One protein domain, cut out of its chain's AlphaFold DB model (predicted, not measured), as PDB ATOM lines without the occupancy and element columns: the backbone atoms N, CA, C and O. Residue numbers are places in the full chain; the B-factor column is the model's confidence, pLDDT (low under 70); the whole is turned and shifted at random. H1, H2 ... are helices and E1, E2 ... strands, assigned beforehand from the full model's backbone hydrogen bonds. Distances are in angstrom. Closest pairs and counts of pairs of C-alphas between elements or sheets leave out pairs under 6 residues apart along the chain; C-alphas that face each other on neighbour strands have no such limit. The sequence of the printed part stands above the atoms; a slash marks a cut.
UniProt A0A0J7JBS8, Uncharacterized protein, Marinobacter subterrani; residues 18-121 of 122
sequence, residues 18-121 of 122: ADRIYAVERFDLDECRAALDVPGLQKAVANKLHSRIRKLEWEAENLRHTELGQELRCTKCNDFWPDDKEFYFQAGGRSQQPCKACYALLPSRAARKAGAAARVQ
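Overview. This is residues 18 to 121 of the 122 residues of an uncharacterized protein of Marinobacter subterrani (UniProt A0A0J7JBS8). The model is a string of parts laid out end to end: a three-helix head, in which H1 packs on residues 44 to 52 of the long helix H3 and H2 folds against H3 as a helical hairpin, then two small strand pieces, the sheet E1 E2 E3 and the hairpin E4 E5, then the short H4, and at the far end an arm, H5, that sticks out free with residues 107 to 121. H3 leads from the head straight into E1. The printed part has 104 residues with five named helices and five named strands, in the order H1 H2 H3 E1 E2 E3 E4 E5 H4 H5; both sheets, E1 - E2 - E3 and E4 - E5, are antiparallel, and the class is mixed, helices and strands. It is only just extended, close to loose, with a radius of gyration of the C-alphas of 19.8 A, and it spans 69 by 34 by 21 A.

Along the chain. H1, residues 18 to 24, begins at C-alpha 18 (-32.666, -5.988, -9.038) and is 10.0 A long. H2, residues 29 to 36, is 11.1 A long. H3, residues 43 to 62, is 28.4 A long and ends at C-alpha 62 (-21.808, -20.024, -32.888). E1 is residues 63 to 66, E2 residues 69 to 73, 13.4 A long, E3 residues 80 to 82, E4 residues 89 to 91 and E5 residues 94 to 96. H4 is residues 100 to 104. H5, residues 107 to 120, is 20.2 A long and ends at C-alpha 120 (-24.463, -60.481, -28.694).

Arrangement. H1 touches H3 at residues 44 to 52 of H3 alone, the same way at a shallow tilt of 24 degrees; the closest C-alphas, of Ile 21 and Val 45, are 5.6 A apart. H2 and H3 form a helical hairpin and touch, opposite ways at a shallow tilt of 19 degrees, with the C-alphas of Cys 32 and Leu 49 closest at 5.8 A. H3 only grazes the sheet E1 E2 E3, with its residues 56 to 62. That sheet is a meander, each strand the antiparallel neighbour of the one before: N 71 and O 64 are 2.8 A apart, and N 72 and O 81 2.8 A. E3 and E4 are apart. In the hairpin E4 and E5, N 96 and O 89 are 2.7 A apart. H4 and H5 are close but not clearly touching, the closest C-alphas, of Ala 104 and Ala 110, 7.7 A apart. In H1, H2, H3, H4 and H5 every O i to N i+4 pair is within hydrogen-bond range.

Size, cuts and confidence. The C-alphas of Pro 39 and Gln 121, the two farthest apart, are 69.2 A apart. Without residues 107 to 121 the body spans 50 by 29 by 21 A. The printed part has no cut, and no link is long. The mean pLDDT of the printed part is 93.9, and residue 121 alone is under 70.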
ATOM      1  N   ALA A  18     -31.782  -5.085  -8.311       92.31
ATOM      2  CA  ALA A  18     -32.666  -5.988  -9.038       92.31
ATOM      3  C   ALA A  18     -33.089  -5.383 -10.383       92.31
ATOM      4  O   ALA A  18     -33.005  -6.059 -11.406       92.31
ATOM      5  N   ASP A  19     -33.432  -4.092 -10.402       93.88
ATOM      6  CA  ASP A  19     -33.800  -3.388 -11.634       93.88
ATOM      7  C   ASP A  19     -32.621  -3.319 -12.610       93.88
ATOM      8  O   ASP A  19     -32.792  -3.530 -13.808       93.88
ATOM      9  N   ARG A  20     -31.396  -3.096 -12.102       93.88
ATOM     10  CA  ARG A  20     -30.173  -3.153 -12.924       93.88
ATOM     11  C   ARG A  20     -29.973  -4.539 -13.524       93.88
ATOM     12  O   ARG A  20     -29.711  -4.649 -14.714       93.88
ATOM     13  N   ILE A  21     -30.123  -5.596 -12.726       94.06
ATOM     14  CA  ILE A  21     -30.004  -6.984 -13.206       94.06
ATOM     15  C   ILE A  21     -31.034  -7.280 -14.301       94.06
ATOM     16  O   ILE A  21     -30.696  -7.955 -15.272       94.06
ATOM     17  N   TYR A  22     -32.258  -6.773 -14.158       93.75
ATOM     18  CA  TYR A  22     -33.302  -6.906 -15.171       93.75
ATOM     19  C   TYR A  22     -32.976  -6.124 -16.452       93.75
ATOM     20  O   TYR A  22     -33.174  -6.633 -17.554       93.75
ATOM     21  N   ALA A  23     -32.430  -4.910 -16.327       94.00
ATOM     22  CA  ALA A  23     -32.001  -4.105 -17.471       94.00
ATOM     23  C   ALA A  23     -30.912  -4.812 -18.301       94.00
ATOM     24  O   ALA A  23     -31.032  -4.880 -19.523       94.00
ATOM     25  N   VAL A  24     -29.928  -5.435 -17.638       95.94
ATOM     26  CA  VAL A  24     -28.812  -6.160 -18.286       95.94
ATOM     27  C   VAL A  24     -29.282  -7.253 -19.250       95.94
ATOM     28  O   VAL A  24     -28.572  -7.600 -20.190       95.94
ATOM     29  N   GLU A  25     -30.480  -7.816 -19.072       92.88
ATOM     30  CA  GLU A  25     -30.990  -8.849 -19.985       92.88
ATOM     31  C   GLU A  25     -31.247  -8.328 -21.402       92.88
ATOM     32  O   GLU A  25     -31.208  -9.112 -22.353       92.88
ATOM     33  N   ARG A  26     -31.472  -7.019 -21.542       93.25
ATOM     34  CA  ARG A  26     -31.700  -6.352 -22.826       93.25
ATOM     35  C   ARG A  26     -30.440  -5.755 -23.430       93.25
ATOM     36  O   ARG A  26     -30.479  -5.436 -24.609       93.25
ATOM     37  N   PHE A  27     -29.365  -5.641 -22.652       96.19
ATOM     38  CA  PHE A  27     -28.141  -5.019 -23.132       96.19
ATOM     39  C   PHE A  27     -27.518  -5.833 -24.265       96.19
ATOM     40  O   PHE A  27     -27.517  -7.079 -24.227       96.19
ATOM     41  N   ASP A  28     -26.978  -5.113 -25.240       96.06
ATOM     42  CA  ASP A  28     -26.053  -5.641 -26.229       96.06
ATOM     43  C   ASP A  28     -24.633  -5.805 -25.648       96.06
ATOM     44  O   ASP A  28     -24.390  -5.649 -24.444       96.06
ATOM     45  N   LEU A  29     -23.691  -6.235 -26.491       95.69
ATOM     46  CA  LEU A  29     -22.332  -6.553 -26.059       95.69
ATOM     47  C   LEU A  29     -21.555  -5.304 -25.621       95.69
ATOM     48  O   LEU A  29     -20.808  -5.372 -24.641       95.69
ATOM     49  N   ASP A  30     -21.739  -4.186 -26.316       95.44
ATOM     50  CA  ASP A  30     -21.012  -2.947 -26.055       95.44
ATOM     51  C   ASP A  30     -21.604  -2.225 -24.842       95.44
ATOM     52  O   ASP A  30     -20.856  -1.808 -23.957       95.44
ATOM     53  N   GLU A  31     -22.930  -2.214 -24.706       96.19
ATOM     54  CA  GLU A  31     -23.626  -1.767 -23.498       96.19
ATOM     55  C   GLU A  31     -23.186  -2.575 -22.271       96.19
ATOM     56  O   GLU A  31     -22.942  -2.012 -21.204       96.19
ATOM     57  N   CYS A  32     -23.015  -3.898 -22.392       97.19
ATOM     58  CA  CYS A  32     -22.519  -4.699 -21.273       97.19
ATOM     59  C   CYS A  32     -21.079  -4.338 -20.874       97.19
ATOM     60  O   CYS A  32     -20.752  -4.359 -19.686       97.19
ATOM     61  N   ARG A  33     -20.215  -4.040 -21.851       96.19
ATOM     62  CA  ARG A  33     -18.819  -3.649 -21.610       96.19
ATOM     63  C   ARG A  33     -18.746  -2.269 -20.963       96.19
ATOM     64  O   ARG A  33     -18.169  -2.156 -19.889       96.19
ATOM     65  N   ALA A  34     -19.434  -1.278 -21.525       95.50
ATOM     66  CA  ALA A  34     -19.517   0.065 -20.952       95.50
ATOM     67  C   ALA A  34     -20.120   0.052 -19.533       95.50
ATOM     68  O   ALA A  34     -19.671   0.775 -18.646       95.50
ATOM     69  N   ALA A  35     -21.095  -0.823 -19.269       95.81
ATOM     70  CA  ALA A  35     -21.696  -0.963 -17.947       95.81
ATOM     71  C   ALA A  35     -20.725  -1.494 -16.877       95.81
ATOM     72  O   ALA A  35     -20.916  -1.187 -15.699       95.81
ATOM     73  N   LEU A  36     -19.702  -2.274 -17.252       96.81
ATOM     74  CA  LEU A  36     -18.659  -2.733 -16.324       96.81
ATOM     75  C   LEU A  36     -17.725  -1.601 -15.882       96.81
ATOM     76  O   LEU A  36     -17.195  -1.669 -14.773       96.81
ATOM     77  N   ASP A  37     -17.576  -0.562 -16.703       94.81
ATOM     78  CA  ASP A  37     -16.723   0.594 -16.411       94.81
ATOM     79  C   ASP A  37     -17.411   1.632 -15.504       94.81
ATOM     80  O   ASP A  37     -16.778   2.580 -15.033       94.81
ATOM     81  N   VAL A  38     -18.703   1.448 -15.200       92.38
ATOM     82  CA  VAL A  38     -19.460   2.339 -14.311       92.38
ATOM     83  C   VAL A  38     -18.907   2.260 -12.876       92.38
ATOM     84  O   VAL A  38     -18.940   1.193 -12.251       92.38
ATOM     85  N   PRO A  39     -18.457   3.384 -12.281       91.88
ATOM     86  CA  PRO A  39     -17.940   3.392 -10.917       91.88
ATOM     87  C   PRO A  39     -18.981   2.949  -9.883       91.88
ATOM     88  O   PRO A  39     -20.163   3.281  -9.973       91.88
ATOM     89  N   GLY A  40     -18.535   2.231  -8.850       90.88
ATOM     90  CA  GLY A  40     -19.410   1.793  -7.755       90.88
ATOM     91  C   GLY A  40     -20.402   0.688  -8.138       90.88
ATOM     92  O   GLY A  40     -21.378   0.463  -7.417       90.88
ATOM     93  N   LEU A  41     -20.168  -0.015  -9.252       93.62
ATOM     94  CA  LEU A  41     -21.009  -1.120  -9.692       93.62
ATOM     95  C   LEU A  41     -21.082  -2.238  -8.641       93.62
ATOM     96  O   LEU A  41     -20.082  -2.737  -8.121       93.62
ATOM     97  N   GLN A  42     -22.302  -2.679  -8.347       94.50
ATOM     98  CA  GLN A  42     -22.542  -3.755  -7.392       94.50
ATOM     99  C   GLN A  42     -22.059  -5.099  -7.954       94.50
ATOM    100  O   GLN A  42     -22.381  -5.460  -9.086       94.50
ATOM    101  N   LYS A  43     -21.381  -5.909  -7.127       95.75
ATOM    102  CA  LYS A  43     -20.823  -7.218  -7.528       95.75
ATOM    103  C   LYS A  43     -21.846  -8.153  -8.188       95.75
ATOM    104  O   LYS A  43     -21.520  -8.846  -9.146       95.75
ATOM    105  N   ALA A  44     -23.085  -8.174  -7.696       95.56
ATOM    106  CA  ALA A  44     -24.148  -8.995  -8.281       95.56
ATOM    107  C   ALA A  44     -24.493  -8.569  -9.722       95.56
ATOM    108  O   ALA A  44     -24.711  -9.424 -10.579       95.56
ATOM    109  N   VAL A  45     -24.483  -7.261  -9.995       96.19
ATOM    110  CA  VAL A  45     -24.719  -6.702 -11.333       96.19
ATOM    111  C   VAL A  45     -23.535  -7.018 -12.249       96.19
ATOM    112  O   VAL A  45     -23.746  -7.520 -13.350       96.19
ATOM    113  N   ALA A  46     -22.296  -6.854 -11.767       97.38
ATOM    114  CA  ALA A  46     -21.084  -7.219 -12.511       97.38
ATOM    115  C   ALA A  46     -21.069  -8.704 -12.921       97.38
ATOM    116  O   ALA A  46     -20.807  -9.043 -14.074       97.38
ATOM    117  N   ASN A  47     -21.440  -9.610 -12.011       97.75
ATOM    118  CA  ASN A  47     -21.540 -11.039 -12.319       97.75
ATOM    119  C   ASN A  47     -22.582 -11.331 -13.414       97.75
ATOM    120  O   ASN A  47     -22.350 -12.176 -14.283       97.75
ATOM    121  N   LYS A  48     -23.731 -10.642 -13.385       97.56
ATOM    122  CA  LYS A  48     -24.763 -10.777 -14.424       97.56
ATOM    123  C   LYS A  48     -24.258 -10.249 -15.770       97.56
ATOM    124  O   LYS A  48     -24.479 -10.924 -16.772       97.56
ATOM    125  N   LEU A  49     -23.547  -9.119 -15.784       98.00
ATOM    126  CA  LEU A  49     -22.918  -8.556 -16.984       98.00
ATOM    127  C   LEU A  49     -21.915  -9.531 -17.605       98.00
ATOM    128  O   LEU A  49     -22.053  -9.869 -18.774       98.00
ATOM    129  N   HIS A  50     -20.984 -10.090 -16.827       98.06
ATOM    130  CA  HIS A  50     -20.046 -11.098 -17.341       98.06
ATOM    131  C   HIS A  50     -20.753 -12.336 -17.909       98.06
ATOM    132  O   HIS A  50     -20.365 -12.851 -18.958       98.06
ATOM    133  N   SER A  51     -21.812 -12.807 -17.244       97.88
ATOM    134  CA  SER A  51     -22.631 -13.917 -17.746       97.88
ATOM    135  C   SER A  51     -23.306 -13.572 -19.080       97.88
ATOM    136  O   SER A  51     -23.316 -14.388 -20.004       97.88
ATOM    137  N   ARG A  52     -23.830 -12.344 -19.206       97.94
ATOM    138  CA  ARG A  52     -24.455 -11.843 -20.433       97.94
ATOM    139  C   ARG A  52     -23.443 -11.695 -21.569       97.94
ATOM    140  O   ARG A  52     -23.727 -12.200 -22.650       97.94
ATOM    141  N   ILE A  53     -22.270 -11.114 -21.310       98.19
ATOM    142  CA  ILE A  53     -21.162 -10.986 -22.273       98.19
ATOM    143  C   ILE A  53     -20.783 -12.359 -22.819       98.19
ATOM    144  O   ILE A  53     -20.849 -12.574 -24.024       98.19
ATOM    145  N   ARG A  54     -20.508 -13.330 -21.938       97.81
ATOM    146  CA  ARG A  54     -20.150 -14.693 -22.352       97.81
ATOM    147  C   ARG A  54     -21.221 -15.330 -23.238       97.81
ATOM    148  O   ARG A  54     -20.894 -16.062 -24.168       97.81
ATOM    149  N   LYS A  55     -22.500 -15.095 -22.929       96.50
ATOM    150  CA  LYS A  55     -23.615 -15.595 -23.738       96.50
ATOM    151  C   LYS A  55     -23.631 -14.930 -25.116       96.50
ATOM    152  O   LYS A  55     -23.697 -15.649 -26.104       96.50
ATOM    153  N   LEU A  56     -23.556 -13.603 -25.176       96.94
ATOM    154  CA  LEU A  56     -23.586 -12.843 -26.427       96.94
ATOM    155  C   LEU A  56     -22.402 -13.188 -27.334       96.94
ATOM    156  O   LEU A  56     -22.594 -13.405 -28.523       96.94
ATOM    157  N   GLU A  57     -21.198 -13.307 -26.774       97.19
ATOM    158  CA  GLU A  57     -20.005 -13.719 -27.520       97.19
ATOM    159  C   GLU A  57     -20.158 -15.141 -28.070       97.19
ATOM    160  O   GLU A  57     -19.855 -15.390 -29.235       97.19
ATOM    161  N   TRP A  58     -20.702 -16.066 -27.271       95.69
ATOM    162  CA  TRP A  58     -20.986 -17.416 -27.749       95.69
ATOM    163  C   TRP A  58     -22.029 -17.418 -28.872       95.69
ATOM    164  O   TRP A  58     -21.834 -18.106 -29.870       95.69
ATOM    165  N   GLU A  59     -23.117 -16.656 -28.730       95.75
ATOM    166  CA  GLU A  59     -24.170 -16.543 -29.746       95.75
ATOM    167  C   GLU A  59     -23.617 -15.940 -31.044       95.75
ATOM    168  O   GLU A  59     -23.828 -16.517 -32.103       95.75
ATOM    169  N   ALA A  60     -22.843 -14.855 -30.970       95.56
ATOM    170  CA  ALA A  60     -22.234 -14.215 -32.137       95.56
ATOM    171  C   ALA A  60     -21.263 -15.138 -32.892       95.56
ATOM    172  O   ALA A  60     -21.153 -15.072 -34.113       95.56
ATOM    173  N   GLU A  61     -20.549 -16.000 -32.169       96.00
ATOM    174  CA  GLU A  61     -19.563 -16.903 -32.759       96.00
ATOM    175  C   GLU A  61     -20.184 -18.214 -33.281       96.00
ATOM    176  O   GLU A  61     -19.667 -18.828 -34.220       96.00
ATOM    177  N   ASN A  62     -21.270 -18.682 -32.657       97.06
ATOM    178  CA  ASN A  62     -21.808 -20.024 -32.888       97.06
ATOM    179  C   ASN A  62     -23.186 -20.036 -33.547       97.06
ATOM    180  O   ASN A  62     -23.571 -21.090 -34.045       97.06
ATOM    181  N   LEU A  63     -23.919 -18.925 -33.586       97.25
ATOM    182  CA  LEU A  63     -25.224 -18.846 -34.233       97.25
ATOM    183  C   LEU A  63     -25.158 -17.944 -35.459       97.25
ATOM    184  O   LEU A  63     -24.581 -16.860 -35.425       97.25
ATOM    185  N   ARG A  64     -25.815 -18.366 -36.536       96.50
ATOM    186  CA  ARG A  64     -26.073 -17.516 -37.703       96.50
ATOM    187  C   ARG A  64     -27.511 -17.690 -38.167       96.50
ATOM    188  O   ARG A  64     -28.089 -18.758 -37.993       96.50
ATOM    189  N   HIS A  65     -28.081 -16.641 -38.746       96.69
ATOM    190  CA  HIS A  65     -29.400 -16.694 -39.374       96.69
ATOM    191  C   HIS A  65     -29.233 -16.614 -40.888       96.69
ATOM    192  O   HIS A  65     -28.558 -15.713 -41.387       96.69
ATOM    193  N   THR A  66     -29.832 -17.563 -41.597       95.50
ATOM    194  CA  THR A  66     -29.876 -17.645 -43.061       95.50
ATOM    195  C   THR A  66     -31.332 -17.576 -43.528       95.50
ATOM    196  O   THR A  66     -32.251 -17.547 -42.704       95.50
ATOM    197  N   GLU A  67     -31.586 -17.572 -44.840       94.06
ATOM    198  CA  GLU A  67     -32.958 -17.656 -45.363       94.06
ATOM    199  C   GLU A  67     -33.696 -18.951 -44.970       94.06
ATOM    200  O   GLU A  67     -34.925 -18.992 -45.015       94.06
ATOM    201  N   LEU A  68     -32.967 -19.996 -44.560       91.31
ATOM    202  CA  LEU A  68     -33.533 -21.274 -44.121       91.31
ATOM    203  C   LEU A  68     -33.852 -21.305 -42.618       91.31
ATOM    204  O   LEU A  68     -34.507 -22.237 -42.152       91.31
ATOM    205  N   GLY A  69     -33.419 -20.292 -41.862       94.69
ATOM    206  CA  GLY A  69     -33.635 -20.187 -40.423       94.69
ATOM    207  C   GLY A  69     -32.336 -20.062 -39.629       94.69
ATOM    208  O   GLY A  69     -31.324 -19.555 -40.111       94.69
ATOM    209  N   GLN A  70     -32.390 -20.472 -38.363       96.88
ATOM    210  CA  GLN A  70     -31.250 -20.417 -37.456       96.88
ATOM    211  C   GLN A  70     -30.351 -21.641 -37.633       96.88
ATOM    212  O   GLN A  70     -30.814 -22.780 -37.647       96.88
ATOM    213  N   GLU A  71     -29.049 -21.400 -37.700       97.81
ATOM    214  CA  GLU A  71     -28.024 -22.428 -37.777       97.81
ATOM    215  C   GLU A  71     -27.046 -22.286 -36.612       97.81
ATOM    216  O   GLU A  71     -26.697 -21.181 -36.188       97.81
ATOM    217  N   LEU A  72     -26.579 -23.428 -36.118       97.94
ATOM    218  CA  LEU A  72     -25.660 -23.558 -35.001       97.94
ATOM    219  C   LEU A  72     -24.358 -24.215 -35.470       97.94
ATOM    220  O   LEU A  72     -24.372 -25.236 -36.165       97.94
ATOM    221  N   ARG A  73     -23.222 -23.659 -35.051       98.25
ATOM    222  CA  ARG A  73     -21.882 -24.190 -35.306       98.25
ATOM    223  C   ARG A  73     -21.603 -25.403 -34.426       98.25
ATOM    224  O   ARG A  73     -21.763 -25.362 -33.205       98.25
ATOM    225  N   CYS A  74     -21.140 -26.490 -35.027       97.88
ATOM    226  CA  CYS A  74     -20.743 -27.689 -34.305       97.88
ATOM    227  C   CYS A  74     -19.370 -27.501 -33.643       97.88
ATOM    228  O   CYS A  74     -18.382 -27.258 -34.324       97.88
ATOM    229  N   THR A  75     -19.250 -27.740 -32.336       95.88
ATOM    230  CA  THR A  75     -17.980 -27.590 -31.583       95.88
ATOM    231  C   THR A  75     -16.918 -28.656 -31.892       95.88
ATOM    232  O   THR A  75     -15.837 -28.648 -31.301       95.88
ATOM    233  N   LYS A  76     -17.221 -29.620 -32.771       96.12
ATOM    234  CA  LYS A  76     -16.292 -30.685 -33.180       96.12
ATOM    235  C   LYS A  76     -15.823 -30.559 -34.621       96.12
ATOM    236  O   LYS A  76     -14.628 -30.702 -34.847       96.12
ATOM    237  N   CYS A  77     -16.729 -30.320 -35.570       97.50
ATOM    238  CA  CYS A  77     -16.356 -30.141 -36.977       97.50
ATOM    239  C   CYS A  77     -16.269 -28.672 -37.410       97.50
ATOM    240  O   CYS A  77     -15.756 -28.411 -38.485       97.50
ATOM    241  N   ASN A  78     -16.721 -27.724 -36.582       97.31
ATOM    242  CA  ASN A  78     -16.802 -26.285 -36.875       97.31
ATOM    243  C   ASN A  78     -17.725 -25.893 -38.042       97.31
ATOM    244  O   ASN A  78     -17.825 -24.709 -38.352       97.31
ATOM    245  N   ASP A  79     -18.458 -26.844 -38.621       97.75
ATOM    246  CA  ASP A  79     -19.487 -26.559 -39.621       97.75
ATOM    247  C   ASP A  79     -20.777 -26.056 -38.972       97.75
ATOM    248  O   ASP A  79     -21.112 -26.421 -37.838       97.75
ATOM    249  N   PHE A  80     -21.526 -25.249 -39.717       97.88
ATOM    250  CA  PHE A  80     -22.850 -24.772 -39.334       97.88
ATOM    251  C   PHE A  80     -23.933 -25.690 -39.895       97.88
ATOM    252  O   PHE A  80     -23.904 -26.049 -41.071       97.88
ATOM    253  N   TRP A  81     -24.890 -26.037 -39.041       97.19
ATOM    254  CA  TRP A  81     -26.033 -26.883 -39.370       97.19
ATOM    255  C   TRP A  81     -27.313 -26.256 -38.819       97.19
ATOM    256  O   TRP A  81     -27.221 -25.560 -37.804       97.19
ATOM    257  N   PRO A  82     -28.489 -26.525 -39.411       97.19
ATOM    258  CA  PRO A  82     -29.769 -26.097 -38.850       97.19
ATOM    259  C   PRO A  82     -29.881 -26.408 -37.353       97.19
ATOM    260  O   PRO A  82     -29.544 -27.513 -36.909       97.19
ATOM    261  N   ASP A  83     -30.307 -25.422 -36.558       96.94
ATOM    262  CA  ASP A  83     -30.454 -25.547 -35.105       96.94
ATOM    263  C   ASP A  83     -31.730 -26.325 -34.740       96.94
ATOM    264  O   ASP A  83     -32.688 -25.803 -34.169       96.94
ATOM    265  N   ASP A  84     -31.769 -27.600 -35.124       95.25
ATOM    266  CA  ASP A  84     -32.952 -28.436 -35.002       95.25
ATOM    267  C   ASP A  84     -32.651 -29.879 -34.566       95.25
ATOM    268  O   ASP A  84     -31.517 -30.313 -34.336       95.25
ATOM    269  N   LYS A  85     -33.734 -30.651 -34.433       96.56
ATOM    270  CA  LYS A  85     -33.695 -32.057 -34.027       96.56
ATOM    271  C   LYS A  85     -33.194 -33.002 -35.116       96.56
ATOM    272  O   LYS A  85     -33.072 -34.189 -34.821       96.56
ATOM    273  N   GLU A  86     -32.992 -32.562 -36.352       96.38
ATOM    274  CA  GLU A  86     -32.422 -33.385 -37.416       96.38
ATOM    275  C   GLU A  86     -30.914 -33.499 -37.195       96.38
ATOM    276  O   GLU A  86     -30.411 -34.615 -37.007       96.38
ATOM    277  N   PHE A  87     -30.232 -32.359 -37.056       97.31
ATOM    278  CA  PHE A  87     -28.771 -32.279 -36.955       97.31
ATOM    279  C   PHE A  87     -28.230 -32.338 -35.526       97.31
ATOM    280  O   PHE A  87     -27.105 -32.811 -35.319       97.31
ATOM    281  N   TYR A  88     -29.023 -31.940 -34.528       98.19
ATOM    282  CA  TYR A  88     -28.629 -31.933 -33.119       98.19
ATOM    283  C   TYR A  88     -29.563 -32.781 -32.247       98.19
ATOM    284  O   TYR A  88     -30.717 -33.062 -32.578       98.19
ATOM    285  N   PHE A  89     -29.050 -33.250 -31.106       97.19
ATOM    286  CA  PHE A  89     -29.908 -33.802 -30.056       97.19
ATOM    287  C   PHE A  89     -30.530 -32.652 -29.268       97.19
ATOM    288  O   PHE A  89     -29.838 -31.688 -28.969       97.19
ATOM    289  N   GLN A  90     -31.798 -32.760 -28.878       96.69
ATOM    290  CA  GLN A  90     -32.450 -31.744 -28.051       96.69
ATOM    291  C   GLN A  90     -32.531 -32.201 -26.592       96.69
ATOM    292  O   GLN A  90     -32.930 -33.330 -26.307       96.69
ATOM    293  N   ALA A  91     -32.164 -31.318 -25.664       96.12
ATOM    294  CA  ALA A  91     -32.344 -31.515 -24.228       96.12
ATOM    295  C   ALA A  91     -32.635 -30.169 -23.556       96.12
ATOM    296  O   ALA A  91     -32.018 -29.159 -23.888       96.12
ATOM    297  N   GLY A  92     -33.601 -30.136 -22.632       93.75
ATOM    298  CA  GLY A  92     -33.985 -28.899 -21.937       93.75
ATOM    299  C   GLY A  92     -34.428 -27.769 -22.878       93.75
ATOM    300  O   GLY A  92     -34.156 -26.605 -22.600       93.75
ATOM    301  N   GLY A  93     -35.041 -28.113 -24.017       92.12
ATOM    302  CA  GLY A  93     -35.476 -27.147 -25.032       92.12
ATOM    303  C   GLY A  93     -34.343 -26.507 -25.842       92.12
ATOM    304  O   GLY A  93     -34.577 -25.493 -26.486       92.12
ATOM    305  N   ARG A  94     -33.120 -27.054 -25.799       92.62
ATOM    306  CA  ARG A  94     -31.959 -26.536 -26.540       92.62
ATOM    307  C   ARG A  94     -31.244 -27.639 -27.305       92.62
ATOM    308  O   ARG A  94     -31.134 -28.767 -26.806       92.62
ATOM    309  N   SER A  95     -30.694 -27.295 -28.462       96.50
ATOM    310  CA  SER A  95     -29.798 -28.177 -29.203       96.50
ATOM    311  C   SER A  95     -28.496 -28.403 -28.448       96.50
ATOM    312  O   SER A  95     -27.895 -27.492 -27.878       96.50
ATOM    313  N   GLN A  96     -28.086 -29.661 -28.409       96.06
ATOM    314  CA  GLN A  96     -26.913 -30.137 -27.700       96.06
ATOM    315  C   GLN A  96     -25.780 -30.377 -28.678       96.06
ATOM    316  O   GLN A  96     -25.973 -30.939 -29.752       96.06
ATOM    317  N   GLN A  97     -24.584 -30.006 -28.248       95.38
ATOM    318  CA  GLN A  97     -23.354 -30.211 -28.992       95.38
ATOM    319  C   GLN A  97     -22.727 -31.582 -28.677       95.38
ATOM    320  O   GLN A  97     -22.860 -32.076 -27.551       95.38
ATOM    321  N   PRO A  98     -21.972 -32.184 -29.614       96.69
ATOM    322  CA  PRO A  98     -21.788 -31.766 -31.008       96.69
ATOM    323  C   PRO A  98     -22.966 -32.189 -31.905       96.69
ATOM    324  O   PRO A  98     -23.908 -32.825 -31.431       96.69
ATOM    325  N   CYS A  99     -22.890 -31.899 -33.209       97.75
ATOM    326  CA  CYS A  99     -23.843 -32.439 -34.184       97.75
ATOM    327  C   CYS A  99     -23.900 -33.974 -34.113       97.75
ATOM    328  O   CYS A  99     -22.941 -34.640 -33.700       97.75
ATOM    329  N   LYS A 100     -25.020 -34.566 -34.535       97.62
ATOM    330  CA  LYS A 100     -25.250 -36.015 -34.434       97.62
ATOM    331  C   LYS A 100     -24.197 -36.852 -35.156       97.62
ATOM    332  O   LYS A 100     -23.840 -37.918 -34.654       97.62
ATOM    333  N   ALA A 101     -23.683 -36.370 -36.287       96.88
ATOM    334  CA  ALA A 101     -22.619 -37.044 -37.024       96.88
ATOM    335  C   ALA A 101     -21.346 -37.159 -36.168       96.88
ATOM    336  O   ALA A 101     -20.858 -38.260 -35.920       96.88
ATOM    337  N   CYS A 102     -20.865 -36.044 -35.610       97.31
ATOM    338  CA  CYS A 102     -19.729 -36.054 -34.687       97.31
ATOM    339  C   CYS A 102     -20.027 -36.843 -33.406       97.31
ATOM    340  O   CYS A 102     -19.156 -37.537 -32.884       97.31
ATOM    341  N   TYR A 103     -21.256 -36.761 -32.898       95.38
ATOM    342  CA  TYR A 103     -21.677 -37.501 -31.716       95.38
ATOM    343  C   TYR A 103     -21.580 -39.021 -31.914       95.38
ATOM    344  O   TYR A 103     -21.131 -39.734 -31.014       95.38
ATOM    345  N   ALA A 104     -21.968 -39.525 -33.090       93.38
ATOM    346  CA  ALA A 104     -21.880 -40.942 -33.436       93.38
ATOM    347  C   ALA A 104     -20.431 -41.462 -33.452       93.38
ATOM    348  O   ALA A 104     -20.203 -42.642 -33.188       93.38
ATOM    349  N   LEU A 105     -19.466 -40.573 -33.699       94.00
ATOM    350  CA  LEU A 105     -18.035 -40.872 -33.752       94.00
ATOM    351  C   LEU A 105     -17.315 -40.687 -32.406       94.00
ATOM    352  O   LEU A 105     -16.106 -40.903 -32.325       94.00
ATOM    353  N   LEU A 106     -18.016 -40.300 -31.331       93.12
ATOM    354  CA  LEU A 106     -17.379 -40.134 -30.022       93.12
ATOM    355  C   LEU A 106     -16.769 -41.461 -29.529       93.12
ATOM    356  O   LEU A 106     -17.457 -42.488 -29.557       93.12
ATOM    357  N   PRO A 107     -15.540 -41.460 -28.972       91.31
ATOM    358  CA  PRO A 107     -14.886 -42.682 -28.495       91.31
ATOM    359  C   PRO A 107     -15.727 -43.470 -27.484       91.31
ATOM    360  O   PRO A 107     -15.804 -44.694 -27.538       91.31
ATOM    361  N   SER A 108     -16.439 -42.767 -26.598       89.38
ATOM    362  CA  SER A 108     -17.348 -43.380 -25.625       89.38
ATOM    363  C   SER A 108     -18.523 -44.115 -26.284       89.38
ATOM    364  O   SER A 108     -18.974 -45.145 -25.780       89.38
ATOM    365  N   ARG A 109     -19.020 -43.620 -27.424       88.81
ATOM    366  CA  ARG A 109     -20.075 -44.271 -28.210       88.81
ATOM    367  C   ARG A 109     -19.534 -45.475 -28.971       88.81
ATOM    368  O   ARG A 109     -20.169 -46.528 -28.926       88.81
ATOM    369  N   ALA A 110     -18.355 -45.352 -29.579       86.31
ATOM    370  CA  ALA A 110     -17.671 -46.472 -30.222       86.31
ATOM    371  C   ALA A 110     -17.421 -47.624 -29.230       86.31
ATOM    372  O   ALA A 110     -17.797 -48.763 -29.506       86.31
ATOM    373  N   ALA A 111     -16.909 -47.318 -28.031       87.44
ATOM    374  CA  ALA A 111     -16.682 -48.299 -26.968       87.44
ATOM    375  C   ALA A 111     -17.979 -48.998 -26.521       87.44
ATOM    376  O   ALA A 111     -18.011 -50.219 -26.375       87.44
ATOM    377  N   ARG A 112     -19.084 -48.252 -26.364       87.69
ATOM    378  CA  ARG A 112     -20.398 -48.841 -26.042       87.69
ATOM    379  C   ARG A 112     -20.908 -49.766 -27.145       87.69
ATOM    380  O   ARG A 112     -21.445 -50.824 -26.832       87.69
ATOM    381  N   LYS A 113     -20.742 -49.388 -28.418       84.38
ATOM    382  CA  LYS A 113     -21.139 -50.221 -29.564       84.38
ATOM    383  C   LYS A 113     -20.324 -51.516 -29.616       84.38
ATOM    384  O   LYS A 113     -20.910 -52.579 -29.790       84.38
ATOM    385  N   ALA A 114     -19.009 -51.437 -29.401       82.69
ATOM    386  CA  ALA A 114     -18.133 -52.606 -29.321       82.69
ATOM    387  C   ALA A 114     -18.521 -53.536 -28.158       82.69
ATOM    388  O   ALA A 114     -18.673 -54.737 -28.353       82.69
ATOM    389  N   GLY A 115     -18.775 -52.976 -26.968       85.75
ATOM    390  CA  GLY A 115     -19.237 -53.749 -25.813       85.75
ATOM    391  C   GLY A 115     -20.606 -54.404 -26.022       85.75
ATOM    392  O   GLY A 115     -20.820 -55.525 -25.572       85.75
ATOM    393  N   ALA A 116     -21.531 -53.743 -26.725       84.12
ATOM    394  CA  ALA A 116     -22.819 -54.334 -27.087       84.12
ATOM    395  C   ALA A 116     -22.657 -55.485 -28.091       84.12
ATOM    396  O   ALA A 116     -23.251 -56.537 -27.896       84.12
ATOM    397  N   ALA A 117     -21.814 -55.318 -29.116       79.75
ATOM    398  CA  ALA A 117     -21.521 -56.378 -30.082       79.75
ATOM    399  C   ALA A 117     -20.884 -57.610 -29.413       79.75
ATOM    400  O   ALA A 117     -21.289 -58.733 -29.699       79.75
ATOM    401  N   ALA A 118     -19.964 -57.402 -28.464       77.25
ATOM    402  CA  ALA A 118     -19.330 -58.482 -27.705       77.25
ATOM    403  C   ALA A 118     -20.312 -59.268 -26.814       77.25
ATOM    404  O   ALA A 118     -20.070 -60.431 -26.527       77.25
ATOM    405  N   ARG A 119     -21.424 -58.657 -26.380       75.75
ATOM    406  CA  ARG A 119     -22.478 -59.335 -25.595       75.75
ATOM    407  C   ARG A 119     -23.467 -60.132 -26.446       75.75
ATOM    408  O   ARG A 119     -24.237 -60.906 -25.893       75.75
ATOM    409  N   VAL A 120     -23.511 -59.870 -27.751       77.00
ATOM    410  CA  VAL A 120     -24.463 -60.481 -28.694       77.00
ATOM    411  C   VAL A 120     -23.829 -61.653 -29.455       77.00
ATOM    412  O   VAL A 120     -24.554 -62.451 -30.042       77.00
ATOM    413  N   GLN A 121     -22.498 -61.791 -29.441       54.25
ATOM    414  CA  GLN A 121     -21.829 -62.979 -29.978       54.25
ATOM    415  C   GLN A 121     -22.041 -64.180 -29.030       54.25
ATOM    416  O   GLN A 121     -21.835 -64.005 -27.828       54.25
TER     417      GLN A 121